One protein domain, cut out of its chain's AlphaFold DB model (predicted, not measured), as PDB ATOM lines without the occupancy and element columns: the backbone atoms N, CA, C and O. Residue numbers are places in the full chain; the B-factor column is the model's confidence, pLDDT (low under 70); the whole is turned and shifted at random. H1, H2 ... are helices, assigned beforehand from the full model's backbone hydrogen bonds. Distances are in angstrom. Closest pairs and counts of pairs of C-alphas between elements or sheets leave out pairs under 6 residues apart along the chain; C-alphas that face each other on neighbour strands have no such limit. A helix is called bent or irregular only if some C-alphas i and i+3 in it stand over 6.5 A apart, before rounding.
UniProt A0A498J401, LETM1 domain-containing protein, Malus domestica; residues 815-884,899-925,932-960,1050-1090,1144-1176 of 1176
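AT A GLANCE: This is residues 815 to 884, 899 to 925, 932 to 960, 1050 to 1090 and 1144 to 1176 of the 1176 residues of the protein "LETM1 domain-containing protein" of Malus domestica (UniProt A0A498J401). Four helices, H1, H2, H5 and H6, make a bundle; H8 crosses over H2, and H4 lies across the beginning of H1. The longest helix, H7, runs outside the bundle, and residues 1050 to 1059 and 1161 to 1176 stick out. The printed part, all helix, has 200 residues with nine named helices, H1 to H9 in order, and no named strand. It is only just compact, close to loose, with a radius of gyration of the C-alphas of 19.8 A and spans of 65 by 55 by 45 A.

HOW THE PARTS SIT: Start at H1, residues 815 to 828, in a hairpin with the hub, H2, residues 836 to 851, which is irregular: C-alphas 846 and 849 are 8.0 A apart. Residues 842 to 849 of H2 touch H1, closest at C-alphas 816 and 846, 4.0 A. H4, residues 859 to 873, touches residues 816 to 817 of H1, closest at C-alphas 817 and 869, 6.9 A. H5, residues 899 to 925, only just touches H1, with 3 pairs of C-alphas within 8 A. Residues 938 to 949 of H6, residues 933 to 960, touch H2 at a shallow tilt of 8 degrees, opposite ways. Residues 1152 to 1156 of H8, residues 1144 to 1169, touch H2, about perpendicular at 86 degrees. Every O i to N i+4 pair is within hydrogen-bond range in H1, H4 and H5, but 9 of 12 in H2, 23 of 24 in H6 and 20 of 22 in H8.

IN THESE COORDINATES: Find C-alpha 815 at (-2.439, 7.058, 36.040), where H1 begins. H7, residues 1050 to 1084, is 51.1 A long; H3, residues 854 to 857, and H9, residues 1171 to 1174, are short.

THE WHOLE: Across the four cuts, look for gaps of 16.4, 14.0, 32.0 and 28.5 A. Mean pLDDT of the printed part is 71.8.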
ATOM      1  N   PHE A 815      -1.963   5.847  35.360       89.88
ATOM      2  CA  PHE A 815      -2.439   7.058  36.040       89.88
ATOM      3  C   PHE A 815      -1.645   7.368  37.323       89.88
ATOM      4  O   PHE A 815      -1.290   8.528  37.551       89.88
ATOM      5  N   ALA A 816      -1.246   6.349  38.093       88.12
ATOM      6  CA  ALA A 816      -0.356   6.531  39.243       88.12
ATOM      7  C   ALA A 816       1.021   7.094  38.830       88.12
ATOM      8  O   ALA A 816       1.577   7.988  39.479       88.12
ATOM      9  N   TYR A 817       1.559   6.615  37.702       89.19
ATOM     10  CA  TYR A 817       2.800   7.099  37.099       89.19
ATOM     11  C   TYR A 817       2.687   8.544  36.591       89.19
ATOM     12  O   TYR A 817       3.606   9.335  36.830       89.19
ATOM     13  N   LEU A 818       1.561   8.916  35.967       89.62
ATOM     14  CA  LEU A 818       1.253  10.303  35.602       89.62
ATOM     15  C   LEU A 818       1.309  11.209  36.843       89.62
ATOM     16  O   LEU A 818       2.110  12.142  36.865       89.62
ATOM     17  N   GLY A 819       0.573  10.879  37.912       87.56
ATOM     18  CA  GLY A 819       0.583  11.651  39.164       87.56
ATOM     19  C   GLY A 819       1.989  11.835  39.754       87.56
ATOM     20  O   GLY A 819       2.397  12.962  40.065       87.56
ATOM     21  N   ARG A 820       2.785  10.755  39.812       85.75
ATOM     22  CA  ARG A 820       4.188  10.805  40.262       85.75
ATOM     23  C   ARG A 820       5.052  11.709  39.374       85.75
ATOM     24  O   ARG A 820       5.810  12.530  39.896       85.75
ATOM     25  N   ARG A 821       4.950  11.591  38.043       85.38
ATOM     26  CA  ARG A 821       5.696  12.427  37.079       85.38
ATOM     27  C   ARG A 821       5.328  13.905  37.215       85.38
ATOM     28  O   ARG A 821       6.229  14.739  37.290       85.38
ATOM     29  N   THR A 822       4.044  14.229  37.343       87.25
ATOM     30  CA  THR A 822       3.546  15.597  37.546       87.25
ATOM     31  C   THR A 822       4.081  16.227  38.835       87.25
ATOM     32  O   THR A 822       4.558  17.367  38.826       87.25
ATOM     33  N   ARG A 823       4.091  15.479  39.945       85.44
ATOM     34  CA  ARG A 823       4.677  15.933  41.217       85.44
ATOM     35  C   ARG A 823       6.184  16.194  41.104       85.44
ATOM     36  O   ARG A 823       6.670  17.213  41.599       85.44
ATOM     37  N   LEU A 824       6.928  15.303  40.443       81.62
ATOM     38  CA  LEU A 824       8.369  15.468  40.217       81.62
ATOM     39  C   LEU A 824       8.678  16.671  39.308       81.62
ATOM     40  O   LEU A 824       9.632  17.405  39.578       81.62
ATOM     41  N   PHE A 825       7.849  16.930  38.294       82.50
ATOM     42  CA  PHE A 825       7.947  18.104  37.423       82.50
ATOM     43  C   PHE A 825       7.769  19.419  38.203       82.50
ATOM     44  O   PHE A 825       8.655  20.276  38.176       82.50
ATOM     45  N   LEU A 826       6.687  19.557  38.980       80.88
ATOM     46  CA  LEU A 826       6.421  20.761  39.786       80.88
ATOM     47  C   LEU A 826       7.501  21.005  40.857       80.88
ATOM     48  O   LEU A 826       7.943  22.142  41.049       80.88
ATOM     49  N   SER A 827       8.002  19.936  41.487       76.88
ATOM     50  CA  SER A 827       9.140  19.998  42.414       76.88
ATOM     51  C   SER A 827      10.429  20.473  41.723       76.88
ATOM     52  O   SER A 827      11.152  21.313  42.263       76.88
ATOM     53  N   THR A 828      10.682  20.016  40.489       75.19
ATOM     54  CA  THR A 828      11.840  20.421  39.667       75.19
ATOM     55  C   THR A 828      11.770  21.894  39.249       75.19
ATOM     56  O   THR A 828      12.794  22.575  39.238       75.19
ATOM     57  N   MET A 829      10.568  22.420  38.989       70.69
ATOM     58  CA  MET A 829      10.334  23.857  38.772       70.69
ATOM     59  C   MET A 829      10.437  24.692  40.067       70.69
ATOM     60  O   MET A 829      10.416  25.922  40.020       70.69
ATOM     61  N   GLY A 830      10.595  24.048  41.230       64.81
ATOM     62  CA  GLY A 830      10.768  24.697  42.532       64.81
ATOM     63  C   GLY A 830       9.463  25.112  43.220       64.81
ATOM     64  O   GLY A 830       9.515  25.802  44.240       64.81
ATOM     65  N   ILE A 831       8.308  24.693  42.699       70.81
ATOM     66  CA  ILE A 831       6.985  25.066  43.210       70.81
ATOM     67  C   ILE A 831       6.647  24.146  44.388       70.81
ATOM     68  O   ILE A 831       6.302  22.982  44.209       70.81
ATOM     69  N   LYS A 832       6.787  24.667  45.612       61.31
ATOM     70  CA  LYS A 832       6.507  23.925  46.860       61.31
ATOM     71  C   LYS A 832       5.137  24.251  47.453       61.31
ATOM     72  O   LYS A 832       4.484  23.376  48.021       61.31
ATOM     73  N   ASP A 833       4.679  25.483  47.255       64.81
ATOM     74  CA  ASP A 833       3.390  25.978  47.733       64.81
ATOM     75  C   ASP A 833       2.320  25.849  46.635       64.81
ATOM     76  O   ASP A 833       1.886  26.816  46.000       64.81
ATOM     77  N   LEU A 834       1.936  24.591  46.390       73.62
ATOM     78  CA  LEU A 834       0.717  24.233  45.660       73.62
ATOM     79  C   LEU A 834      -0.508  24.495  46.544       73.62
ATOM     80  O   LEU A 834      -0.437  24.400  47.772       73.62
ATOM     81  N   ASP A 835      -1.643  24.739  45.918       77.56
ATOM     82  CA  ASP A 835      -2.927  24.964  46.578       77.56
ATOM     83  C   ASP A 835      -3.571  23.609  46.951       77.56
ATOM     84  O   ASP A 835      -3.173  22.563  46.427       77.56
ATOM     85  N   GLU A 836      -4.486  23.571  47.929       76.31
ATOM     86  CA  GLU A 836      -4.911  22.287  48.530       76.31
ATOM     87  C   GLU A 836      -5.680  21.389  47.548       76.31
ATOM     88  O   GLU A 836      -5.367  20.205  47.461       76.31
ATOM     89  N   LEU A 837      -6.536  21.964  46.695       78.31
ATOM     90  CA  LEU A 837      -7.224  21.243  45.611       78.31
ATOM     91  C   LEU A 837      -6.242  20.496  44.690       78.31
ATOM     92  O   LEU A 837      -6.421  19.314  44.405       78.31
ATOM     93  N   VAL A 838      -5.147  21.154  44.289       81.00
ATOM     94  CA  VAL A 838      -4.128  20.565  43.402       81.00
ATOM     95  C   VAL A 838      -3.324  19.479  44.125       81.00
ATOM     96  O   VAL A 838      -2.972  18.462  43.530       81.00
ATOM     97  N   LYS A 839      -3.049  19.653  45.426       81.00
ATOM     98  CA  LYS A 839      -2.411  18.617  46.259       81.00
ATOM     99  C   LYS A 839      -3.293  17.378  46.394       81.00
ATOM    100  O   LYS A 839      -2.752  16.271  46.384       81.00
ATOM    101  N   ASP A 840      -4.603  17.551  46.512       80.69
ATOM    102  CA  ASP A 840      -5.551  16.455  46.697       80.69
ATOM    103  C   ASP A 840      -5.841  15.733  45.373       80.69
ATOM    104  O   ASP A 840      -5.757  14.505  45.345       80.69
ATOM    105  N   PHE A 841      -5.994  16.457  44.253       86.38
ATOM    106  CA  PHE A 841      -6.002  15.875  42.900       86.38
ATOM    107  C   PHE A 841      -4.755  15.019  42.642       86.38
ATOM    108  O   PHE A 841      -4.878  13.843  42.310       86.38
ATOM    109  N   LEU A 842      -3.546  15.556  42.859       85.44
ATOM    110  CA  LEU A 842      -2.305  14.800  42.638       85.44
ATOM    111  C   LEU A 842      -2.132  13.632  43.620       85.44
ATOM    112  O   LEU A 842      -1.553  12.612  43.257       85.44
ATOM    113  N   SER A 843      -2.642  13.746  44.851       82.12
ATOM    114  CA  SER A 843      -2.614  12.644  45.823       82.12
ATOM    115  C   SER A 843      -3.618  11.540  45.482       82.12
ATOM    116  O   SER A 843      -3.328  10.375  45.745       82.12
ATOM    117  N   TYR A 844      -4.769  11.880  44.893       83.56
ATOM    118  CA  TYR A 844      -5.737  10.905  44.387       83.56
ATOM    119  C   TYR A 844      -5.255  10.259  43.081       83.56
ATOM    120  O   TYR A 844      -5.381   9.051  42.923       83.56
ATOM    121  N   LEU A 845      -4.643  11.029  42.179       85.69
ATOM    122  CA  LEU A 845      -4.097  10.528  40.917       85.69
ATOM    123  C   LEU A 845      -2.904   9.587  41.134       85.69
ATOM    124  O   LEU A 845      -2.856   8.526  40.523       85.69
ATOM    125  N   GLU A 846      -1.963   9.943  42.020       84.88
ATOM    126  CA  GLU A 846      -0.830   9.073  42.356       84.88
ATOM    127  C   GLU A 846      -1.299   7.847  43.162       84.88
ATOM    128  O   GLU A 846      -1.059   6.721  42.748       84.88
ATOM    129  N   CYS A 847      -2.020   8.040  44.275       81.44
ATOM    130  CA  CYS A 847      -2.316   6.970  45.239       81.44
ATOM    131  C   CYS A 847      -3.730   6.353  45.124       81.44
ATOM    132  O   CYS A 847      -4.183   5.704  46.068       81.44
ATOM    133  N   GLY A 848      -4.463   6.572  44.031       77.00
ATOM    134  CA  GLY A 848      -5.875   6.175  43.916       77.00
ATOM    135  C   GLY A 848      -6.124   4.674  43.755       77.00
ATOM    136  O   GLY A 848      -7.166   4.177  44.179       77.00
ATOM    137  N   SER A 849      -5.142   3.924  43.246       78.56
ATOM    138  CA  SER A 849      -5.216   2.459  43.111       78.56
ATOM    139  C   SER A 849      -5.416   1.727  44.447       78.56
ATOM    140  O   SER A 849      -5.939   0.614  44.470       78.56
ATOM    141  N   LEU A 850      -5.079   2.375  45.570       75.12
ATOM    142  CA  LEU A 850      -5.326   1.889  46.932       75.12
ATOM    143  C   LEU A 850      -6.813   1.702  47.261       75.12
ATOM    144  O   LEU A 850      -7.137   0.901  48.135       75.12
ATOM    145  N   PHE A 851      -7.701   2.462  46.610       69.88
ATOM    146  CA  PHE A 851      -9.146   2.405  46.854       69.88
ATOM    147  C   PHE A 851      -9.820   1.229  46.138       69.88
ATOM    148  O   PHE A 851     -10.893   0.808  46.555       69.88
ATOM    149  N   ILE A 852      -9.179   0.702  45.091       72.00
ATOM    150  CA  ILE A 852      -9.634  -0.464  44.321       72.00
ATOM    151  C   ILE A 852      -8.979  -1.737  44.872       72.00
ATOM    152  O   ILE A 852      -9.643  -2.749  45.078       72.00
ATOM    153  N   HIS A 853      -7.680  -1.676  45.181       72.56
ATOM    154  CA  HIS A 853      -6.911  -2.802  45.707       72.56
ATOM    155  C   HIS A 853      -6.391  -2.500  47.127       72.56
ATOM    156  O   HIS A 853      -5.270  -2.002  47.290       72.56
ATOM    157  N   PRO A 854      -7.162  -2.829  48.186       68.75
ATOM    158  CA  PRO A 854      -6.779  -2.549  49.575       68.75
ATOM    159  C   PRO A 854      -5.538  -3.330  50.041       68.75
ATOM    160  O   PRO A 854      -4.926  -2.970  51.048       68.75
ATOM    161  N   GLU A 855      -5.100  -4.348  49.301       64.12
ATOM    162  CA  GLU A 855      -3.826  -5.053  49.509       64.12
ATOM    163  C   GLU A 855      -2.613  -4.113  49.391       64.12
ATOM    164  O   GLU A 855      -1.643  -4.219  50.147       64.12
ATOM    165  N   PHE A 856      -2.698  -3.101  48.521       65.62
ATOM    166  CA  PHE A 856      -1.680  -2.059  48.389       65.62
ATOM    167  C   PHE A 856      -1.678  -1.065  49.562       65.62
ATOM    168  O   PHE A 856      -0.782  -0.230  49.661       65.62
ATOM    169  N   SER A 857      -2.622  -1.150  50.509       60.59
ATOM    170  CA  SER A 857      -2.675  -0.242  51.665       60.59
ATOM    171  C   SER A 857      -1.435  -0.313  52.575       60.59
ATOM    172  O   SER A 857      -1.214   0.609  53.372       60.59
ATOM    173  N   SER A 858      -0.608  -1.356  52.449       68.25
ATOM    174  CA  SER A 858       0.736  -1.423  53.027       68.25
ATOM    175  C   SER A 858       1.740  -0.620  52.192       68.25
ATOM    176  O   SER A 858       1.958  -0.908  51.016       68.25
ATOM    177  N   VAL A 859       2.424   0.339  52.836       65.25
ATOM    178  CA  VAL A 859       3.449   1.206  52.216       65.25
ATOM    179  C   VAL A 859       4.480   0.392  51.430       65.25
ATOM    180  O   VAL A 859       4.857   0.783  50.330       65.25
ATOM    181  N   ALA A 860       4.898  -0.762  51.958       60.19
ATOM    182  CA  ALA A 860       5.865  -1.628  51.296       60.19
ATOM    183  C   ALA A 860       5.324  -2.229  49.989       60.19
ATOM    184  O   ALA A 860       6.056  -2.287  49.007       60.19
ATOM    185  N   VAL A 861       4.063  -2.671  49.945       67.12
ATOM    186  CA  VAL A 861       3.491  -3.334  48.757       67.12
ATOM    187  C   VAL A 861       3.261  -2.311  47.643       67.12
ATOM    188  O   VAL A 861       3.753  -2.502  46.531       67.12
ATOM    189  N   TYR A 862       2.637  -1.173  47.965       75.19
ATOM    190  CA  TYR A 862       2.465  -0.064  47.022       75.19
ATOM    191  C   TYR A 862       3.803   0.480  46.493       75.19
ATOM    192  O   TYR A 862       3.909   0.840  45.321       75.19
ATOM    193  N   GLN A 863       4.857   0.494  47.317       71.25
ATOM    194  CA  GLN A 863       6.185   0.898  46.857       71.25
ATOM    195  C   GLN A 863       6.753  -0.059  45.793       71.25
ATOM    196  O   GLN A 863       7.304   0.422  44.805       71.25
ATOM    197  N   HIS A 864       6.590  -1.381  45.943       70.56
ATOM    198  CA  HIS A 864       7.005  -2.335  44.902       70.56
ATOM    199  C   HIS A 864       6.157  -2.192  43.628       70.56
ATOM    200  O   HIS A 864       6.712  -2.248  42.534       70.56
ATOM    201  N   PHE A 865       4.843  -1.957  43.751       81.38
ATOM    202  CA  PHE A 865       3.966  -1.661  42.608       81.38
ATOM    203  C   PHE A 865       4.467  -0.435  41.829       81.38
ATOM    204  O   PHE A 865       4.722  -0.530  40.630       81.38
ATOM    205  N   MET A 866       4.721   0.685  42.515       80.56
ATOM    206  CA  MET A 866       5.245   1.901  41.883       80.56
ATOM    207  C   MET A 866       6.665   1.742  41.325       80.56
ATOM    208  O   MET A 866       7.023   2.447  40.383       80.56
ATOM    209  N   GLU A 867       7.483   0.840  41.873       76.88
ATOM    210  CA  GLU A 867       8.792   0.484  41.308       76.88
ATOM    211  C   GLU A 867       8.637  -0.300  39.997       76.88
ATOM    212  O   GLU A 867       9.207   0.121  38.995       76.88
ATOM    213  N   VAL A 868       7.793  -1.340  39.950       79.94
ATOM    214  CA  VAL A 868       7.490  -2.086  38.710       79.94
ATOM    215  C   VAL A 868       6.903  -1.162  37.639       79.94
ATOM    216  O   VAL A 868       7.418  -1.107  36.529       79.94
ATOM    217  N   VAL A 869       5.895  -0.361  37.984       84.12
ATOM    218  CA  VAL A 869       5.289   0.632  37.079       84.12
ATOM    219  C   VAL A 869       6.330   1.613  36.517       84.12
ATOM    220  O   VAL A 869       6.252   1.996  35.352       84.12
ATOM    221  N   THR A 870       7.331   2.001  37.315       80.56
ATOM    222  CA  THR A 870       8.396   2.917  36.869       80.56
ATOM    223  C   THR A 870       9.460   2.221  36.015       80.56
ATOM    224  O   THR A 870      10.011   2.868  35.131       80.56
ATOM    225  N   ASP A 871       9.738   0.933  36.230       79.56
ATOM    226  CA  ASP A 871      10.649   0.157  35.376       79.56
ATOM    227  C   ASP A 871      10.029  -0.099  33.984       79.56
ATOM    228  O   ASP A 871      10.707   0.090  32.975       79.56
ATOM    229  N   GLU A 872       8.743  -0.471  33.911       82.12
ATOM    230  CA  GLU A 872       8.084  -0.852  32.645       82.12
ATOM    231  C   GLU A 872       7.562   0.364  31.833       82.12
ATOM    232  O   GLU A 872       7.656   0.381  30.604       82.12
ATOM    233  N   ILE A 873       7.044   1.420  32.488       82.69
ATOM    234  CA  ILE A 873       6.486   2.634  31.834       82.69
ATOM    235  C   ILE A 873       7.485   3.818  31.876       82.69
ATOM    236  O   ILE A 873       7.252   4.881  31.300       82.69
ATOM    237  N   GLY A 874       8.662   3.640  32.492       72.94
ATOM    238  CA  GLY A 874       9.666   4.693  32.729       72.94
ATOM    239  C   GLY A 874      10.182   5.448  31.497       72.94
ATOM    240  O   GLY A 874      10.695   6.562  31.633       72.94
ATOM    241  N   TRP A 875      10.031   4.863  30.305       79.31
ATOM    242  CA  TRP A 875      10.378   5.458  29.011       79.31
ATOM    243  C   TRP A 875       9.429   6.587  28.579       79.31
ATOM    244  O   TRP A 875       9.823   7.442  27.785       79.31
ATOM    245  N   LEU A 876       8.197   6.614  29.097       81.69
ATOM    246  CA  LEU A 876       7.201   7.634  28.788       81.69
ATOM    247  C   LEU A 876       7.457   8.890  29.635       81.69
ATOM    248  O   LEU A 876       7.414   8.836  30.866       81.69
ATOM    249  N   ASP A 877       7.698  10.032  28.987       78.88
ATOM    250  CA  ASP A 877       7.866  11.328  29.655       78.88
ATOM    251  C   ASP A 877       6.829  12.351  29.172       78.88
ATOM    252  O   ASP A 877       7.018  13.043  28.170       78.88
ATOM    253  N   PHE A 878       5.740  12.462  29.934       83.12
ATOM    254  CA  PHE A 878       4.638  13.397  29.690       83.12
ATOM    255  C   PHE A 878       5.068  14.874  29.604       83.12
ATOM    256  O   PHE A 878       4.337  15.687  29.044       83.12
ATOM    257  N   TYR A 879       6.236  15.242  30.149       81.56
ATOM    258  CA  TYR A 879       6.689  16.634  30.247       81.56
ATOM    259  C   TYR A 879       7.895  16.963  29.353       81.56
ATOM    260  O   TYR A 879       8.452  18.057  29.456       81.56
ATOM    261  N   ALA A 880       8.264  16.076  28.421       73.50
ATOM    262  CA  ALA A 880       9.401  16.262  27.512       73.50
ATOM    263  C   ALA A 880       9.355  17.574  26.694       73.50
ATOM    264  O   ALA A 880      10.398  18.162  26.404       73.50
ATOM    265  N   ALA A 881       8.157  18.075  26.368       64.81
ATOM    266  CA  ALA A 881       7.959  19.347  25.663       64.81
ATOM    267  C   ALA A 881       8.227  20.602  26.529       64.81
ATOM    268  O   ALA A 881       8.347  21.702  25.993       64.81
ATOM    269  N   CYS A 882       8.341  20.457  27.854       60.16
ATOM    270  CA  CYS A 882       8.573  21.540  28.816       60.16
ATOM    271  C   CYS A 882       9.903  21.350  29.581       60.16
ATOM    272  O   CYS A 882       9.894  21.161  30.801       60.16
ATOM    273  N   PRO A 883      11.071  21.400  28.909       53.91
ATOM    274  CA  PRO A 883      12.357  21.125  29.546       53.91
ATOM    275  C   PRO A 883      12.661  22.110  30.696       53.91
ATOM    276  O   PRO A 883      12.549  23.329  30.516       53.91
ATOM    277  N   PRO A 884      13.093  21.627  31.878       53.03
ATOM    278  CA  PRO A 884      13.339  22.483  33.033       53.03
ATOM    279  C   PRO A 884      14.532  23.421  32.800       53.03
ATOM    280  O   PRO A 884      15.655  22.988  32.520       53.03
ATOM    281  N   GLN A 899       5.477  34.268  40.349       61.91
ATOM    282  CA  GLN A 899       4.063  33.926  40.161       61.91
ATOM    283  C   GLN A 899       3.774  33.512  38.711       61.91
ATOM    284  O   GLN A 899       3.201  32.453  38.493       61.91
ATOM    285  N   ALA A 900       4.235  34.284  37.719       62.03
ATOM    286  CA  ALA A 900       4.032  33.944  36.308       62.03
ATOM    287  C   ALA A 900       4.634  32.573  35.934       62.03
ATOM    288  O   ALA A 900       4.044  31.832  35.151       62.03
ATOM    289  N   GLU A 901       5.775  32.197  36.523       67.00
ATOM    290  CA  GLU A 901       6.339  30.849  36.371       67.00
ATOM    291  C   GLU A 901       5.503  29.754  37.063       67.00
ATOM    292  O   GLU A 901       5.421  28.652  36.518       67.00
ATOM    293  N   LYS A 902       4.849  30.038  38.206       74.69
ATOM    294  CA  LYS A 902       3.876  29.117  38.831       74.69
ATOM    295  C   LYS A 902       2.678  28.885  37.906       74.69
ATOM    296  O   LYS A 902       2.356  27.725  37.657       74.69
ATOM    297  N   GLU A 903       2.070  29.943  37.363       73.12
ATOM    298  CA  GLU A 903       0.893  29.802  36.486       73.12
ATOM    299  C   GLU A 903       1.219  28.999  35.221       73.12
ATOM    300  O   GLU A 903       0.529  28.033  34.909       73.12
ATOM    301  N   ILE A 904       2.325  29.322  34.533       76.56
ATOM    302  CA  ILE A 904       2.744  28.619  33.307       76.56
ATOM    303  C   ILE A 904       2.980  27.122  33.574       76.56
ATOM    304  O   ILE A 904       2.572  26.275  32.773       76.56
ATOM    305  N   ALA A 905       3.606  26.780  34.705       77.94
ATOM    306  CA  ALA A 905       3.833  25.389  35.089       77.94
ATOM    307  C   ALA A 905       2.526  24.655  35.438       77.94
ATOM    308  O   ALA A 905       2.372  23.495  35.056       77.94
ATOM    309  N   LEU A 906       1.578  25.316  36.113       81.62
ATOM    310  CA  LEU A 906       0.263  24.743  36.415       81.62
ATOM    311  C   LEU A 906      -0.588  24.558  35.153       81.62
ATOM    312  O   LEU A 906      -1.150  23.479  34.976       81.62
ATOM    313  N   SER A 907      -0.612  25.525  34.228       79.94
ATOM    314  CA  SER A 907      -1.332  25.364  32.957       79.94
ATOM    315  C   SER A 907      -0.801  24.184  32.141       79.94
ATOM    316  O   SER A 907      -1.586  23.376  31.657       79.94
ATOM    317  N   ALA A 908       0.528  24.022  32.064       82.00
ATOM    318  CA  ALA A 908       1.137  22.887  31.373       82.00
ATOM    319  C   ALA A 908       0.778  21.550  32.042       82.00
ATOM    320  O   ALA A 908       0.523  20.562  31.356       82.00
ATOM    321  N   VAL A 909       0.711  21.517  33.377       87.25
ATOM    322  CA  VAL A 909       0.270  20.337  34.131       87.25
ATOM    323  C   VAL A 909      -1.188  19.985  33.847       87.25
ATOM    324  O   VAL A 909      -1.460  18.827  33.532       87.25
ATOM    325  N   PHE A 910      -2.114  20.943  33.922       87.31
ATOM    326  CA  PHE A 910      -3.534  20.653  33.718       87.31
ATOM    327  C   PHE A 910      -3.855  20.256  32.273       87.31
ATOM    328  O   PHE A 910      -4.638  19.328  32.079       87.31
ATOM    329  N   THR A 911      -3.215  20.874  31.270       83.06
ATOM    330  CA  THR A 911      -3.344  20.452  29.863       83.06
ATOM    331  C   THR A 911      -2.850  19.020  29.662       83.06
ATOM    332  O   THR A 911      -3.599  18.197  29.147       83.06
ATOM    333  N   VAL A 912      -1.648  18.679  30.147       87.81
ATOM    334  CA  VAL A 912      -1.098  17.315  30.021       87.81
ATOM    335  C   VAL A 912      -1.994  16.271  30.696       87.81
ATOM    336  O   VAL A 912      -2.233  15.212  30.118       87.81
ATOM    337  N   CYS A 913      -2.539  16.557  31.882       88.56
ATOM    338  CA  CYS A 913      -3.489  15.649  32.525       88.56
ATOM    339  C   CYS A 913      -4.783  15.500  31.706       88.56
ATOM    340  O   CYS A 913      -5.233  14.376  31.490       88.56
ATOM    341  N   TYR A 914      -5.362  16.605  31.222       87.69
ATOM    342  CA  TYR A 914      -6.588  16.592  30.416       87.69
ATOM    343  C   TYR A 914      -6.417  15.786  29.120       87.69
ATOM    344  O   TYR A 914      -7.262  14.949  28.805       87.69
ATOM    345  N   ASP A 915      -5.303  15.978  28.411       86.38
ATOM    346  CA  ASP A 915      -5.007  15.273  27.162       86.38
ATOM    347  C   ASP A 915      -4.845  13.757  27.384       86.38
ATOM    348  O   ASP A 915      -5.321  12.966  26.569       86.38
ATOM    349  N   VAL A 916      -4.253  13.326  28.509       89.12
ATOM    350  CA  VAL A 916      -4.144  11.896  28.862       89.12
ATOM    351  C   VAL A 916      -5.509  11.289  29.207       89.12
ATOM    352  O   VAL A 916      -5.830  10.213  28.702       89.12
ATOM    353  N   PHE A 917      -6.350  11.972  29.996       87.56
ATOM    354  CA  PHE A 917      -7.716  11.500  30.276       87.56
ATOM    355  C   PHE A 917      -8.577  11.436  29.003       87.56
ATOM    356  O   PHE A 917      -9.262  10.440  28.769       87.56
ATOM    357  N   SER A 918      -8.503  12.458  28.144       83.44
ATOM    358  CA  SER A 918      -9.233  12.505  26.871       83.44
ATOM    359  C   SER A 918      -8.758  11.417  25.897       83.44
ATOM    360  O   SER A 918      -9.578  10.712  25.304       83.44
ATOM    361  N   GLY A 919      -7.441  11.215  25.790       84.81
ATOM    362  CA  GLY A 919      -6.838  10.157  24.980       84.81
ATOM    363  C   GLY A 919      -7.219   8.752  25.451       84.81
ATOM    364  O   GLY A 919      -7.576   7.913  24.625       84.81
ATOM    365  N   PHE A 920      -7.229   8.503  26.765       86.44
ATOM    366  CA  PHE A 920      -7.668   7.222  27.325       86.44
ATOM    367  C   PHE A 920      -9.161   6.956  27.069       86.44
ATOM    368  O   PHE A 920      -9.531   5.862  26.642       86.44
ATOM    369  N   ALA A 921     -10.021   7.967  27.242       81.12
ATOM    370  CA  ALA A 921     -11.450   7.851  26.946       81.12
ATOM    371  C   ALA A 921     -11.723   7.570  25.453       81.12
ATOM    372  O   ALA A 921     -12.630   6.804  25.123       81.12
ATOM    373  N   HIS A 922     -10.926   8.141  24.542       83.56
ATOM    374  CA  HIS A 922     -10.989   7.812  23.115       83.56
ATOM    375  C   HIS A 922     -10.488   6.386  22.830       83.56
ATOM    376  O   HIS A 922     -11.105   5.662  22.048       83.56
ATOM    377  N   PHE A 923      -9.389   5.964  23.465       83.19
ATOM    378  CA  PHE A 923      -8.831   4.617  23.323       83.19
ATOM    379  C   PHE A 923      -9.837   3.537  23.745       83.19
ATOM    380  O   PHE A 923     -10.179   2.694  22.923       83.19
ATOM    381  N   SER A 924     -10.386   3.620  24.963       79.94
ATOM    382  CA  SER A 924     -11.361   2.649  25.495       79.94
ATOM    383  C   SER A 924     -12.607   2.510  24.605       79.94
ATOM    384  O   SER A 924     -13.050   1.395  24.320       79.94
ATOM    385  N   ARG A 925     -13.131   3.626  24.070       79.50
ATOM    386  CA  ARG A 925     -14.240   3.604  23.095       79.50
ATOM    387  C   ARG A 925     -13.854   2.937  21.773       79.50
ATOM    388  O   ARG A 925     -14.689   2.278  21.163       79.50
ATOM    389  N   ASP A 932     -13.704  -2.371  34.228       72.81
ATOM    390  CA  ASP A 932     -14.219  -2.722  35.551       72.81
ATOM    391  C   ASP A 932     -14.932  -1.523  36.210       72.81
ATOM    392  O   ASP A 932     -14.567  -0.362  35.994       72.81
ATOM    393  N   THR A 933     -15.946  -1.793  37.035       75.81
ATOM    394  CA  THR A 933     -16.769  -0.749  37.663       75.81
ATOM    395  C   THR A 933     -15.962   0.101  38.643       75.81
ATOM    396  O   THR A 933     -16.091   1.325  38.642       75.81
ATOM    397  N   HIS A 934     -15.063  -0.509  39.422       75.06
ATOM    398  CA  HIS A 934     -14.208   0.221  40.357       75.06
ATOM    399  C   HIS A 934     -13.127   1.042  39.636       75.06
ATOM    400  O   HIS A 934     -12.765   2.132  40.092       75.06
ATOM    401  N   LEU A 935     -12.645   0.564  38.482       81.00
ATOM    402  CA  LEU A 935     -11.758   1.328  37.603       81.00
ATOM    403  C   LEU A 935     -12.470   2.554  37.000       81.00
ATOM    404  O   LEU A 935     -11.895   3.644  36.982       81.00
ATOM    405  N   LEU A 936     -13.720   2.402  36.553       82.44
ATOM    406  CA  LEU A 936     -14.527   3.499  36.014       82.44
ATOM    407  C   LEU A 936     -14.782   4.598  37.065       82.44
ATOM    408  O   LEU A 936     -14.568   5.776  36.772       82.44
ATOM    409  N   ASP A 937     -15.137   4.225  38.298       79.06
ATOM    410  CA  ASP A 937     -15.323   5.160  39.422       79.06
ATOM    411  C   ASP A 937     -14.062   5.994  39.718       79.06
ATOM    412  O   ASP A 937     -14.141   7.205  39.964       79.06
ATOM    413  N   PHE A 938     -12.879   5.369  39.681       86.44
ATOM    414  CA  PHE A 938     -11.601   6.064  39.869       86.44
ATOM    415  C   PHE A 938     -11.323   7.077  38.748       86.44
ATOM    416  O   PHE A 938     -10.894   8.204  39.023       86.44
ATOM    417  N   LEU A 939     -11.590   6.707  37.492       84.75
ATOM    418  CA  LEU A 939     -11.397   7.585  36.337       84.75
ATOM    419  C   LEU A 939     -12.358   8.781  36.375       84.75
ATOM    420  O   LEU A 939     -11.917   9.922  36.250       84.75
ATOM    421  N   LEU A 940     -13.644   8.550  36.652       82.50
ATOM    422  CA  LEU A 940     -14.642   9.617  36.773       82.50
ATOM    423  C   LEU A 940     -14.333  10.570  37.938       82.50
ATOM    424  O   LEU A 940     -14.446  11.790  37.787       82.50
ATOM    425  N   HIS A 941     -13.884  10.059  39.091       82.88
ATOM    426  CA  HIS A 941     -13.550  10.932  40.219       82.88
ATOM    427  C   HIS A 941     -12.247  11.716  40.014       82.88
ATOM    428  O   HIS A 941     -12.177  12.892  40.372       82.88
ATOM    429  N   SER A 942     -11.222  11.107  39.410       85.62
ATOM    430  CA  SER A 942      -9.976  11.817  39.089       85.62
ATOM    431  C   SER A 942     -10.176  12.870  37.989       85.62
ATOM    432  O   SER A 942      -9.621  13.966  38.101       85.62
ATOM    433  N   GLN A 943     -11.051  12.613  37.009       84.56
ATOM    434  CA  GLN A 943     -11.517  13.615  36.046       84.56
ATOM    435  C   GLN A 943     -12.297  14.753  36.731       84.56
ATOM    436  O   GLN A 943     -12.030  15.920  36.460       84.56
ATOM    437  N   SER A 944     -13.210  14.443  37.660       84.88
ATOM    438  CA  SER A 944     -13.955  15.452  38.435       84.88
ATOM    439  C   SER A 944     -13.027  16.382  39.231       84.88
ATOM    440  O   SER A 944     -13.165  17.603  39.159       84.88
ATOM    441  N   LEU A 945     -12.023  15.825  39.921       82.81
ATOM    442  CA  LEU A 945     -11.013  16.603  40.648       82.81
ATOM    443  C   LEU A 945     -10.158  17.482  39.715       82.81
ATOM    444  O   LEU A 945      -9.818  18.609  40.083       82.81
ATOM    445  N   LEU A 946      -9.841  17.006  38.504       86.44
ATOM    446  CA  LEU A 946      -9.147  17.798  37.485       86.44
ATOM    447  C   LEU A 946     -10.005  18.973  36.989       86.44
ATOM    448  O   LEU A 946      -9.485  20.083  36.867       86.44
ATOM    449  N   THR A 947     -11.305  18.763  36.755       81.50
ATOM    450  CA  THR A 947     -12.241  19.833  36.365       81.50
ATOM    451  C   THR A 947     -12.325  20.919  37.438       81.50
ATOM    452  O   THR A 947     -12.166  22.090  37.114       81.50
ATOM    453  N   VAL A 948     -12.451  20.554  38.719       84.00
ATOM    454  CA  VAL A 948     -12.465  21.529  39.831       84.00
ATOM    455  C   VAL A 948     -11.151  22.322  39.912       84.00
ATOM    456  O   VAL A 948     -11.171  23.533  40.132       84.00
ATOM    457  N   CYS A 949      -9.999  21.677  39.685       83.62
ATOM    458  CA  CYS A 949      -8.709  22.376  39.632       83.62
ATOM    459  C   CYS A 949      -8.604  23.341  38.437       83.62
ATOM    460  O   CYS A 949      -8.023  24.417  38.570       83.62
ATOM    461  N   LEU A 950      -9.163  22.970  37.281       80.69
ATOM    462  CA  LEU A 950      -9.246  23.834  36.102       80.69
ATOM    463  C   LEU A 950     -10.173  25.032  36.346       80.69
ATOM    464  O   LEU A 950      -9.802  26.154  36.012       80.69
ATOM    465  N   GLU A 951     -11.349  24.823  36.939       79.50
ATOM    466  CA  GLU A 951     -12.318  25.887  37.228       79.50
ATOM    467  C   GLU A 951     -11.759  26.940  38.191       79.50
ATOM    468  O   GLU A 951     -11.851  28.132  37.895       79.50
ATOM    469  N   ASP A 952     -11.114  26.536  39.292       78.94
ATOM    470  CA  ASP A 952     -10.485  27.480  40.231       78.94
ATOM    471  C   ASP A 952      -9.304  28.228  39.579       78.94
ATOM    472  O   ASP A 952      -9.174  29.446  39.726       78.94
ATOM    473  N   TYR A 953      -8.502  27.537  38.756       77.44
ATOM    474  CA  TYR A 953      -7.423  28.150  37.973       77.44
ATOM    475  C   TYR A 953      -7.946  29.211  36.988       77.44
ATOM    476  O   TYR A 953      -7.457  30.345  36.983       77.44
ATOM    477  N   TRP A 954      -8.976  28.902  36.189       73.06
ATOM    478  CA  TRP A 954      -9.592  29.876  35.278       73.06
ATOM    479  C   TRP A 954     -10.271  31.021  36.044       73.06
ATOM    480  O   TRP A 954     -10.114  32.185  35.673       73.06
ATOM    481  N   ALA A 955     -10.938  30.732  37.166       72.75
ATOM    482  CA  ALA A 955     -11.562  31.741  38.016       72.75
ATOM    483  C   ALA A 955     -10.546  32.645  38.742       72.75
ATOM    484  O   ALA A 955     -10.910  33.751  39.155       72.75
ATOM    485  N   ALA A 956      -9.297  32.213  38.932       68.38
ATOM    486  CA  ALA A 956      -8.193  33.070  39.364       68.38
ATOM    487  C   ALA A 956      -7.636  33.896  38.189       68.38
ATOM    488  O   ALA A 956      -7.423  35.106  38.324       68.38
ATOM    489  N   TYR A 957      -7.471  33.265  37.023       63.78
ATOM    490  CA  TYR A 957      -6.958  33.900  35.810       63.78
ATOM    491  C   TYR A 957      -7.852  35.056  35.337       63.78
ATOM    492  O   TYR A 957      -7.352  36.164  35.132       63.78
ATOM    493  N   ASP A 958      -9.171  34.864  35.248       59.72
ATOM    494  CA  ASP A 958     -10.089  35.916  34.791       59.72
ATOM    495  C   ASP A 958     -10.159  37.107  35.755       59.72
ATOM    496  O   ASP A 958     -10.131  38.251  35.302       59.72
ATOM    497  N   LYS A 959     -10.105  36.881  37.076       58.28
ATOM    498  CA  LYS A 959      -9.993  37.973  38.065       58.28
ATOM    499  C   LYS A 959      -8.707  38.790  37.879       58.28
ATOM    500  O   LYS A 959      -8.716  40.006  38.067       58.28
ATOM    501  N   SER A 960      -7.602  38.150  37.481       52.56
ATOM    502  CA  SER A 960      -6.355  38.855  37.144       52.56
ATOM    503  C   SER A 960      -6.445  39.611  35.808       52.56
ATOM    504  O   SER A 960      -5.902  40.708  35.675       52.56
ATOM    505  N   MET A1050       7.454  29.307  65.320       41.31
ATOM    506  CA  MET A1050       8.048  29.020  64.009       41.31
ATOM    507  C   MET A1050       9.174  27.976  64.104       41.31
ATOM    508  O   MET A1050       9.272  27.100  63.245       41.31
ATOM    509  N   TYR A1051       9.992  28.033  65.160       41.25
ATOM    510  CA  TYR A1051      11.008  27.023  65.447       41.25
ATOM    511  C   TYR A1051      10.396  25.711  65.946       41.25
ATOM    512  O   TYR A1051      10.783  24.664  65.439       41.25
ATOM    513  N   SER A1052       9.407  25.732  66.850       44.16
ATOM    514  CA  SER A1052       8.745  24.507  67.323       44.16
ATOM    515  C   SER A1052       8.057  23.769  66.184       44.16
ATOM    516  O   SER A1052       8.214  22.561  66.072       44.16
ATOM    517  N   ASN A1053       7.363  24.476  65.288       49.19
ATOM    518  CA  ASN A1053       6.686  23.842  64.158       49.19
ATOM    519  C   ASN A1053       7.693  23.229  63.169       49.19
ATOM    520  O   ASN A1053       7.462  22.121  62.694       49.19
ATOM    521  N   LYS A1054       8.837  23.889  62.923       45.34
ATOM    522  CA  LYS A1054       9.940  23.315  62.129       45.34
ATOM    523  C   LYS A1054      10.594  22.105  62.802       45.34
ATOM    524  O   LYS A1054      10.978  21.164  62.113       45.34
ATOM    525  N   LEU A1055      10.726  22.123  64.127       48.81
ATOM    526  CA  LEU A1055      11.333  21.037  64.899       48.81
ATOM    527  C   LEU A1055      10.386  19.829  64.985       48.81
ATOM    528  O   LEU A1055      10.840  18.706  64.820       48.81
ATOM    529  N   VAL A1056       9.073  20.058  65.104       53.91
ATOM    530  CA  VAL A1056       8.020  19.027  65.029       53.91
ATOM    531  C   VAL A1056       7.893  18.434  63.620       53.91
ATOM    532  O   VAL A1056       7.745  17.220  63.487       53.91
ATOM    533  N   SER A1057       8.003  19.237  62.552       53.53
ATOM    534  CA  SER A1057       8.059  18.682  61.190       53.53
ATOM    535  C   SER A1057       9.339  17.878  60.960       53.53
ATOM    536  O   SER A1057       9.280  16.791  60.396       53.53
ATOM    537  N   ALA A1058      10.488  18.361  61.449       53.00
ATOM    538  CA  ALA A1058      11.752  17.637  61.340       53.00
ATOM    539  C   ALA A1058      11.738  16.325  62.142       53.00
ATOM    540  O   ALA A1058      12.175  15.304  61.622       53.00
ATOM    541  N   SER A1059      11.187  16.318  63.363       55.97
ATOM    542  CA  SER A1059      11.085  15.101  64.173       55.97
ATOM    543  C   SER A1059      10.131  14.083  63.542       55.97
ATOM    544  O   SER A1059      10.469  12.903  63.477       55.97
ATOM    545  N   SER A1060       8.991  14.536  63.003       65.31
ATOM    546  CA  SER A1060       8.065  13.696  62.227       65.31
ATOM    547  C   SER A1060       8.745  13.061  61.009       65.31
ATOM    548  O   SER A1060       8.551  11.873  60.756       65.31
ATOM    549  N   ASP A1061       9.561  13.819  60.274       67.38
ATOM    550  CA  ASP A1061      10.254  13.313  59.087       67.38
ATOM    551  C   ASP A1061      11.392  12.344  59.460       67.38
ATOM    552  O   ASP A1061      11.512  11.283  58.846       67.38
ATOM    553  N   THR A1062      12.164  12.612  60.525       67.31
ATOM    554  CA  THR A1062      13.156  11.640  61.030       67.31
ATOM    555  C   THR A1062      12.510  10.350  61.534       67.31
ATOM    556  O   THR A1062      13.014   9.267  61.245       67.31
ATOM    557  N   TRP A1063      11.368  10.447  62.226       66.56
ATOM    558  CA  TRP A1063      10.625   9.292  62.732       66.56
ATOM    559  C   TRP A1063      10.103   8.415  61.588       66.56
ATOM    560  O   TRP A1063      10.276   7.194  61.590       66.56
ATOM    561  N   MET A1064       9.522   9.034  60.561       69.44
ATOM    562  CA  MET A1064       8.992   8.312  59.406       69.44
ATOM    563  C   MET A1064      10.114   7.652  58.579       69.44
ATOM    564  O   MET A1064       9.945   6.527  58.112       69.44
ATOM    565  N   GLY A1065      11.294   8.282  58.501       75.31
ATOM    566  CA  GLY A1065      12.502   7.676  57.930       75.31
ATOM    567  C   GLY A1065      13.028   6.475  58.732       75.31
ATOM    568  O   GLY A1065      13.360   5.447  58.140       75.31
ATOM    569  N   THR A1066      13.026   6.539  60.075       73.88
ATOM    570  CA  THR A1066      13.377   5.371  60.911       73.88
ATOM    571  C   THR A1066      12.402   4.205  60.733       73.88
ATOM    572  O   THR A1066      12.835   3.054  60.706       73.88
ATOM    573  N   GLN A1067      11.102   4.480  60.562       72.94
ATOM    574  CA  GLN A1067      10.095   3.440  60.319       72.94
ATOM    575  C   GLN A1067      10.288   2.757  58.955       72.94
ATOM    576  O   GLN A1067      10.239   1.530  58.885       72.94
ATOM    577  N   LEU A1068      10.572   3.522  57.893       72.25
ATOM    578  CA  LEU A1068      10.902   2.974  56.569       72.25
ATOM    579  C   LEU A1068      12.142   2.066  56.617       72.25
ATOM    580  O   LEU A1068      12.095   0.932  56.144       72.25
ATOM    581  N   LEU A1069      13.224   2.528  57.251       77.19
ATOM    582  CA  LEU A1069      14.477   1.772  57.351       77.19
ATOM    583  C   LEU A1069      14.288   0.446  58.109       77.19
ATOM    584  O   LEU A1069      14.822  -0.585  57.700       77.19
ATOM    585  N   PHE A1070      13.484   0.442  59.177       76.69
ATOM    586  CA  PHE A1070      13.148  -0.778  59.919       76.69
ATOM    587  C   PHE A1070      12.373  -1.798  59.063       76.69
ATOM    588  O   PHE A1070      12.649  -2.998  59.134       76.69
ATOM    589  N   ILE A1071      11.450  -1.334  58.214       77.19
ATOM    590  CA  ILE A1071      10.697  -2.188  57.282       77.19
ATOM    591  C   ILE A1071      11.638  -2.810  56.237       77.19
ATOM    592  O   ILE A1071      11.609  -4.025  56.043       77.19
ATOM    593  N   ASP A1072      12.518  -2.021  55.611       77.69
ATOM    594  CA  ASP A1072      13.461  -2.539  54.608       77.69
ATOM    595  C   ASP A1072      14.495  -3.513  55.207       77.69
ATOM    596  O   ASP A1072      14.832  -4.512  54.563       77.69
ATOM    597  N   ILE A1073      14.949  -3.295  56.451       77.19
ATOM    598  CA  ILE A1073      15.768  -4.274  57.190       77.19
ATOM    599  C   ILE A1073      14.986  -5.567  57.444       77.19
ATOM    600  O   ILE A1073      15.528  -6.648  57.217       77.19
ATOM    601  N   THR A1074      13.727  -5.478  57.879       76.88
ATOM    602  CA  THR A1074      12.900  -6.655  58.197       76.88
ATOM    603  C   THR A1074      12.671  -7.522  56.955       76.88
ATOM    604  O   THR A1074      12.948  -8.721  56.985       76.88
ATOM    605  N   ILE A1075      12.289  -6.905  55.831       77.69
ATOM    606  CA  ILE A1075      12.132  -7.589  54.535       77.69
ATOM    607  C   ILE A1075      13.468  -8.199  54.073       77.69
ATOM    608  O   ILE A1075      13.508  -9.324  53.576       77.69
ATOM    609  N   SER A1076      14.588  -7.494  54.260       79.19
ATOM    610  CA  SER A1076      15.912  -8.016  53.891       79.19
ATOM    611  C   SER A1076      16.341  -9.208  54.750       79.19
ATOM    612  O   SER A1076      16.946 -10.144  54.230       79.19
ATOM    613  N   ALA A1077      16.009  -9.214  56.045       78.12
ATOM    614  CA  ALA A1077      16.261 -10.340  56.940       78.12
ATOM    615  C   ALA A1077      15.422 -11.572  56.559       78.12
ATOM    616  O   ALA A1077      15.943 -12.688  56.550       78.12
ATOM    617  N   GLU A1078      14.161 -11.378  56.167       81.12
ATOM    618  CA  GLU A1078      13.293 -12.445  55.660       81.12
ATOM    619  C   GLU A1078      13.811 -13.030  54.333       81.12
ATOM    620  O   GLU A1078      13.924 -14.251  54.192       81.12
ATOM    621  N   LEU A1079      14.234 -12.182  53.388       83.06
ATOM    622  CA  LEU A1079      14.853 -12.619  52.129       83.06
ATOM    623  C   LEU A1079      16.187 -13.356  52.344       83.06
ATOM    624  O   LEU A1079      16.479 -14.323  51.637       83.06
ATOM    625  N   LEU A1080      16.985 -12.957  53.339       80.19
ATOM    626  CA  LEU A1080      18.191 -13.691  53.741       80.19
ATOM    627  C   LEU A1080      17.848 -15.039  54.389       80.19
ATOM    628  O   LEU A1080      18.487 -16.042  54.076       80.19
ATOM    629  N   LEU A1081      16.808 -15.111  55.225       80.81
ATOM    630  CA  LEU A1081      16.330 -16.370  55.801       80.81
ATOM    631  C   LEU A1081      15.797 -17.323  54.715       80.81
ATOM    632  O   LEU A1081      16.052 -18.525  54.770       80.81
ATOM    633  N   LYS A1082      15.136 -16.787  53.681       79.44
ATOM    634  CA  LYS A1082      14.712 -17.506  52.466       79.44
ATOM    635  C   LYS A1082      15.914 -18.067  51.682       79.44
ATOM    636  O   LYS A1082      15.866 -19.225  51.271       79.44
ATOM    637  N   GLN A1083      17.020 -17.320  51.558       78.69
ATOM    638  CA  GLN A1083      18.277 -17.854  50.994       78.69
ATOM    639  C   GLN A1083      18.909 -18.948  51.863       78.69
ATOM    640  O   GLN A1083      19.364 -19.957  51.331       78.69
ATOM    641  N   LEU A1084      18.932 -18.778  53.188       76.38
ATOM    642  CA  LEU A1084      19.475 -19.780  54.117       76.38
ATOM    643  C   LEU A1084      18.634 -21.069  54.145       76.38
ATOM    644  O   LEU A1084      19.170 -22.143  54.394       76.38
ATOM    645  N   ARG A1085      17.342 -20.981  53.800       77.25
ATOM    646  CA  ARG A1085      16.448 -22.116  53.498       77.25
ATOM    647  C   ARG A1085      16.561 -22.613  52.044       77.25
ATOM    648  O   ARG A1085      15.642 -23.253  51.539       77.25
ATOM    649  N   GLY A1086      17.649 -22.301  51.338       68.75
ATOM    650  CA  GLY A1086      17.981 -22.849  50.016       68.75
ATOM    651  C   GLY A1086      17.166 -22.327  48.825       68.75
ATOM    652  O   GLY A1086      17.365 -22.804  47.712       68.75
ATOM    653  N   HIS A1087      16.260 -21.360  49.006       74.25
ATOM    654  CA  HIS A1087      15.378 -20.914  47.921       74.25
ATOM    655  C   HIS A1087      16.090 -19.962  46.931       74.25
ATOM    656  O   HIS A1087      16.829 -19.048  47.310       74.25
ATOM    657  N   LYS A1088      15.834 -20.160  45.629       62.25
ATOM    658  CA  LYS A1088      16.483 -19.465  44.498       62.25
ATOM    659  C   LYS A1088      15.969 -18.019  44.361       62.25
ATOM    660  O   LYS A1088      14.959 -17.763  43.719       62.25
ATOM    661  N   VAL A1089      16.674 -17.063  44.969       73.31
ATOM    662  CA  VAL A1089      16.291 -15.633  44.996       73.31
ATOM    663  C   VAL A1089      16.457 -14.934  43.638       73.31
ATOM    664  O   VAL A1089      17.527 -14.980  43.017       73.31
ATOM    665  N   THR A1090      15.398 -14.237  43.218       73.06
ATOM    666  CA  THR A1090      15.222 -13.562  41.922       73.06
ATOM    667  C   THR A1090      16.151 -12.359  41.718       73.06
ATOM    668  O   THR A1090      16.786 -11.846  42.644       73.06
ATOM    669  N   SER A1144      13.941  12.593  50.727       60.53
ATOM    670  CA  SER A1144      12.727  13.416  50.670       60.53
ATOM    671  C   SER A1144      11.685  12.850  49.702       60.53
ATOM    672  O   SER A1144      10.495  12.963  49.967       60.53
ATOM    673  N   GLU A1145      12.107  12.177  48.625       60.12
ATOM    674  CA  GLU A1145      11.176  11.569  47.666       60.12
ATOM    675  C   GLU A1145      10.342  10.439  48.299       60.12
ATOM    676  O   GLU A1145       9.129  10.394  48.100       60.12
ATOM    677  N   ARG A1146      10.967   9.562  49.103       60.38
ATOM    678  CA  ARG A1146      10.264   8.487  49.827       60.38
ATOM    679  C   ARG A1146       9.377   9.062  50.932       60.38
ATOM    680  O   ARG A1146       8.223   8.661  51.065       60.38
ATOM    681  N   LEU A1147       9.897  10.028  51.693       66.31
ATOM    682  CA  LEU A1147       9.163  10.692  52.773       66.31
ATOM    683  C   LEU A1147       7.899  11.402  52.274       66.31
ATOM    684  O   LEU A1147       6.857  11.311  52.924       66.31
ATOM    685  N   ASP A1148       7.958  12.067  51.120       64.38
ATOM    686  CA  ASP A1148       6.804  12.776  50.568       64.38
ATOM    687  C   ASP A1148       5.731  11.820  50.015       64.38
ATOM    688  O   ASP A1148       4.546  12.065  50.247       64.38
ATOM    689  N   VAL A1149       6.112  10.667  49.441       65.06
ATOM    690  CA  VAL A1149       5.151   9.599  49.091       65.06
ATOM    691  C   VAL A1149       4.413   9.097  50.336       65.06
ATOM    692  O   VAL A1149       3.187   9.008  50.325       65.06
ATOM    693  N   VAL A1150       5.102   8.846  51.458       67.94
ATOM    694  CA  VAL A1150       4.419   8.420  52.700       67.94
ATOM    695  C   VAL A1150       3.497   9.518  53.255       67.94
ATOM    696  O   VAL A1150       2.414   9.216  53.767       67.94
ATOM    697  N   LYS A1151       3.849  10.803  53.096       73.31
ATOM    698  CA  LYS A1151       2.950  11.924  53.432       73.31
ATOM    699  C   LYS A1151       1.701  11.947  52.540       73.31
ATOM    700  O   LYS A1151       0.619  12.225  53.057       73.31
ATOM    701  N   GLN A1152       1.811  11.618  51.250       64.12
ATOM    702  CA  GLN A1152       0.661  11.482  50.341       64.12
ATOM    703  C   GLN A1152      -0.214  10.274  50.697       64.12
ATOM    704  O   GLN A1152      -1.421  10.439  50.844       64.12
ATOM    705  N   LEU A1153       0.376   9.099  50.953       63.91
ATOM    706  CA  LEU A1153      -0.338   7.897  51.424       63.91
ATOM    707  C   LEU A1153      -1.130   8.153  52.722       63.91
ATOM    708  O   LEU A1153      -2.205   7.593  52.935       63.91
ATOM    709  N   LYS A1154      -0.619   9.026  53.599       67.94
ATOM    710  CA  LYS A1154      -1.316   9.449  54.823       67.94
ATOM    711  C   LYS A1154      -2.416  10.493  54.570       67.94
ATOM    712  O   LYS A1154      -3.333  10.599  55.382       67.94
ATOM    713  N   ARG A1155      -2.358  11.246  53.464       62.81
ATOM    714  CA  ARG A1155      -3.432  12.157  53.021       62.81
ATOM    715  C   ARG A1155      -4.556  11.417  52.303       62.81
ATOM    716  O   ARG A1155      -5.706  11.640  52.662       62.81
ATOM    717  N   SER A1156      -4.255  10.502  51.378       61.78
ATOM    718  CA  SER A1156      -5.278   9.729  50.657       61.78
ATOM    719  C   SER A1156      -6.168   8.931  51.619       61.78
ATOM    720  O   SER A1156      -7.387   9.078  51.580       61.78
ATOM    721  N   LYS A1157      -5.578   8.232  52.597       62.59
ATOM    722  CA  LYS A1157      -6.330   7.565  53.680       62.59
ATOM    723  C   LYS A1157      -7.125   8.523  54.581       62.59
ATOM    724  O   LYS A1157      -8.127   8.126  55.164       62.59
ATOM    725  N   LYS A1158      -6.722   9.796  54.710       62.81
ATOM    726  CA  LYS A1158      -7.521  10.806  55.430       62.81
ATOM    727  C   LYS A1158      -8.734  11.249  54.599       62.81
ATOM    728  O   LYS A1158      -9.811  11.415  55.161       62.81
ATOM    729  N   MET A1159      -8.567  11.415  53.284       59.22
ATOM    730  CA  MET A1159      -9.672  11.713  52.364       59.22
ATOM    731  C   MET A1159     -10.689  10.565  52.314       59.22
ATOM    732  O   MET A1159     -11.886  10.827  52.308       59.22
ATOM    733  N   GLU A1160     -10.231   9.312  52.381       60.94
ATOM    734  CA  GLU A1160     -11.086   8.120  52.499       60.94
ATOM    735  C   GLU A1160     -12.017   8.185  53.718       60.94
ATOM    736  O   GLU A1160     -13.227   8.013  53.589       60.94
ATOM    737  N   VAL A1161     -11.463   8.497  54.898       55.72
ATOM    738  CA  VAL A1161     -12.244   8.653  56.133       55.72
ATOM    739  C   VAL A1161     -13.260   9.784  55.983       55.72
ATOM    740  O   VAL A1161     -14.424   9.581  56.306       55.72
ATOM    741  N   ILE A1162     -12.861  10.941  55.446       57.84
ATOM    742  CA  ILE A1162     -13.781  12.071  55.226       57.84
ATOM    743  C   ILE A1162     -14.906  11.677  54.255       57.84
ATOM    744  O   ILE A1162     -16.071  11.884  54.572       57.84
ATOM    745  N   ARG A1163     -14.599  11.021  53.127       54.22
ATOM    746  CA  ARG A1163     -15.606  10.516  52.176       54.22
ATOM    747  C   ARG A1163     -16.565   9.524  52.849       54.22
ATOM    748  O   ARG A1163     -17.771   9.619  52.660       54.22
ATOM    749  N   ARG A1164     -16.053   8.601  53.671       45.12
ATOM    750  CA  ARG A1164     -16.867   7.602  54.387       45.12
ATOM    751  C   ARG A1164     -17.756   8.211  55.477       45.12
ATOM    752  O   ARG A1164     -18.803   7.641  55.760       45.12
ATOM    753  N   TRP A1165     -17.362   9.342  56.065       40.91
ATOM    754  CA  TRP A1165     -18.205  10.123  56.975       40.91
ATOM    755  C   TRP A1165     -19.258  10.939  56.216       40.91
ATOM    756  O   TRP A1165     -20.431  10.839  56.551       40.91
ATOM    757  N   ASN A1166     -18.885  11.639  55.140       46.12
ATOM    758  CA  ASN A1166     -19.836  12.383  54.303       46.12
ATOM    759  C   ASN A1166     -20.947  11.464  53.753       46.12
ATOM    760  O   ASN A1166     -22.124  11.799  53.839       46.12
ATOM    761  N   ASN A1167     -20.589  10.263  53.279       46.50
ATOM    762  CA  ASN A1167     -21.543   9.245  52.818       46.50
ATOM    763  C   ASN A1167     -22.396   8.623  53.952       46.50
ATOM    764  O   ASN A1167     -23.301   7.845  53.667       46.50
ATOM    765  N   LEU A1168     -22.104   8.919  55.225       41.00
ATOM    766  CA  LEU A1168     -22.909   8.537  56.395       41.00
ATOM    767  C   LEU A1168     -23.826   9.671  56.886       41.00
ATOM    768  O   LEU A1168     -24.758   9.416  57.653       41.00
ATOM    769  N   GLU A1169     -23.531  10.910  56.487       39.28
ATOM    770  CA  GLU A1169     -24.245  12.130  56.879       39.28
ATOM    771  C   GLU A1169     -25.280  12.581  55.833       39.28
ATOM    772  O   GLU A1169     -26.105  13.444  56.135       39.28
ATOM    773  N   ASP A1170     -25.290  11.976  54.639       33.53
ATOM    774  CA  ASP A1170     -26.322  12.193  53.622       33.53
ATOM    775  C   ASP A1170     -27.689  11.636  54.095       33.53
ATOM    776  O   ASP A1170     -27.840  10.420  54.263       33.53
ATOM    777  N   PRO A1171     -28.719  12.482  54.316       38.12
ATOM    778  CA  PRO A1171     -30.010  12.025  54.833       38.12
ATOM    779  C   PRO A1171     -30.790  11.126  53.864       38.12
ATOM    780  O   PRO A1171     -31.781  10.521  54.278       38.12
ATOM    781  N   SER A1172     -30.380  11.047  52.592       44.75
ATOM    782  CA  SER A1172     -31.107  10.310  51.556       44.75
ATOM    783  C   SER A1172     -31.151   8.796  51.796       44.75
ATOM    784  O   SER A1172     -32.119   8.156  51.403       44.75
ATOM    785  N   SER A1173     -30.151   8.201  52.458       39.69
ATOM    786  CA  SER A1173     -30.052   6.738  52.619       39.69
ATOM    787  C   SER A1173     -30.802   6.183  53.845       39.69
ATOM    788  O   SER A1173     -30.398   5.161  54.411       39.69
ATOM    789  N   ARG A1174     -31.838   6.879  54.340       41.25
ATOM    790  CA  ARG A1174     -32.586   6.472  55.548       41.25
ATOM    791  C   ARG A1174     -34.109   6.649  55.459       41.25
ATOM    792  O   ARG A1174     -34.772   6.785  56.486       41.25
ATOM    793  N   VAL A1175     -34.661   6.613  54.248       40.72
ATOM    794  CA  VAL A1175     -36.097   6.431  53.982       40.72
ATOM    795  C   VAL A1175     -36.239   5.468  52.799       40.72
ATOM    796  O   VAL A1175     -35.503   5.630  51.831       40.72
ATOM    797  N   THR A1176     -37.180   4.517  52.914       33.25
ATOM    798  CA  THR A1176     -37.489   3.407  51.976       33.25
ATOM    799  C   THR A1176     -36.310   2.510  51.607       33.25
ATOM    800  O   THR A1176     -35.590   2.843  50.646       33.25
TER     801      THR A1176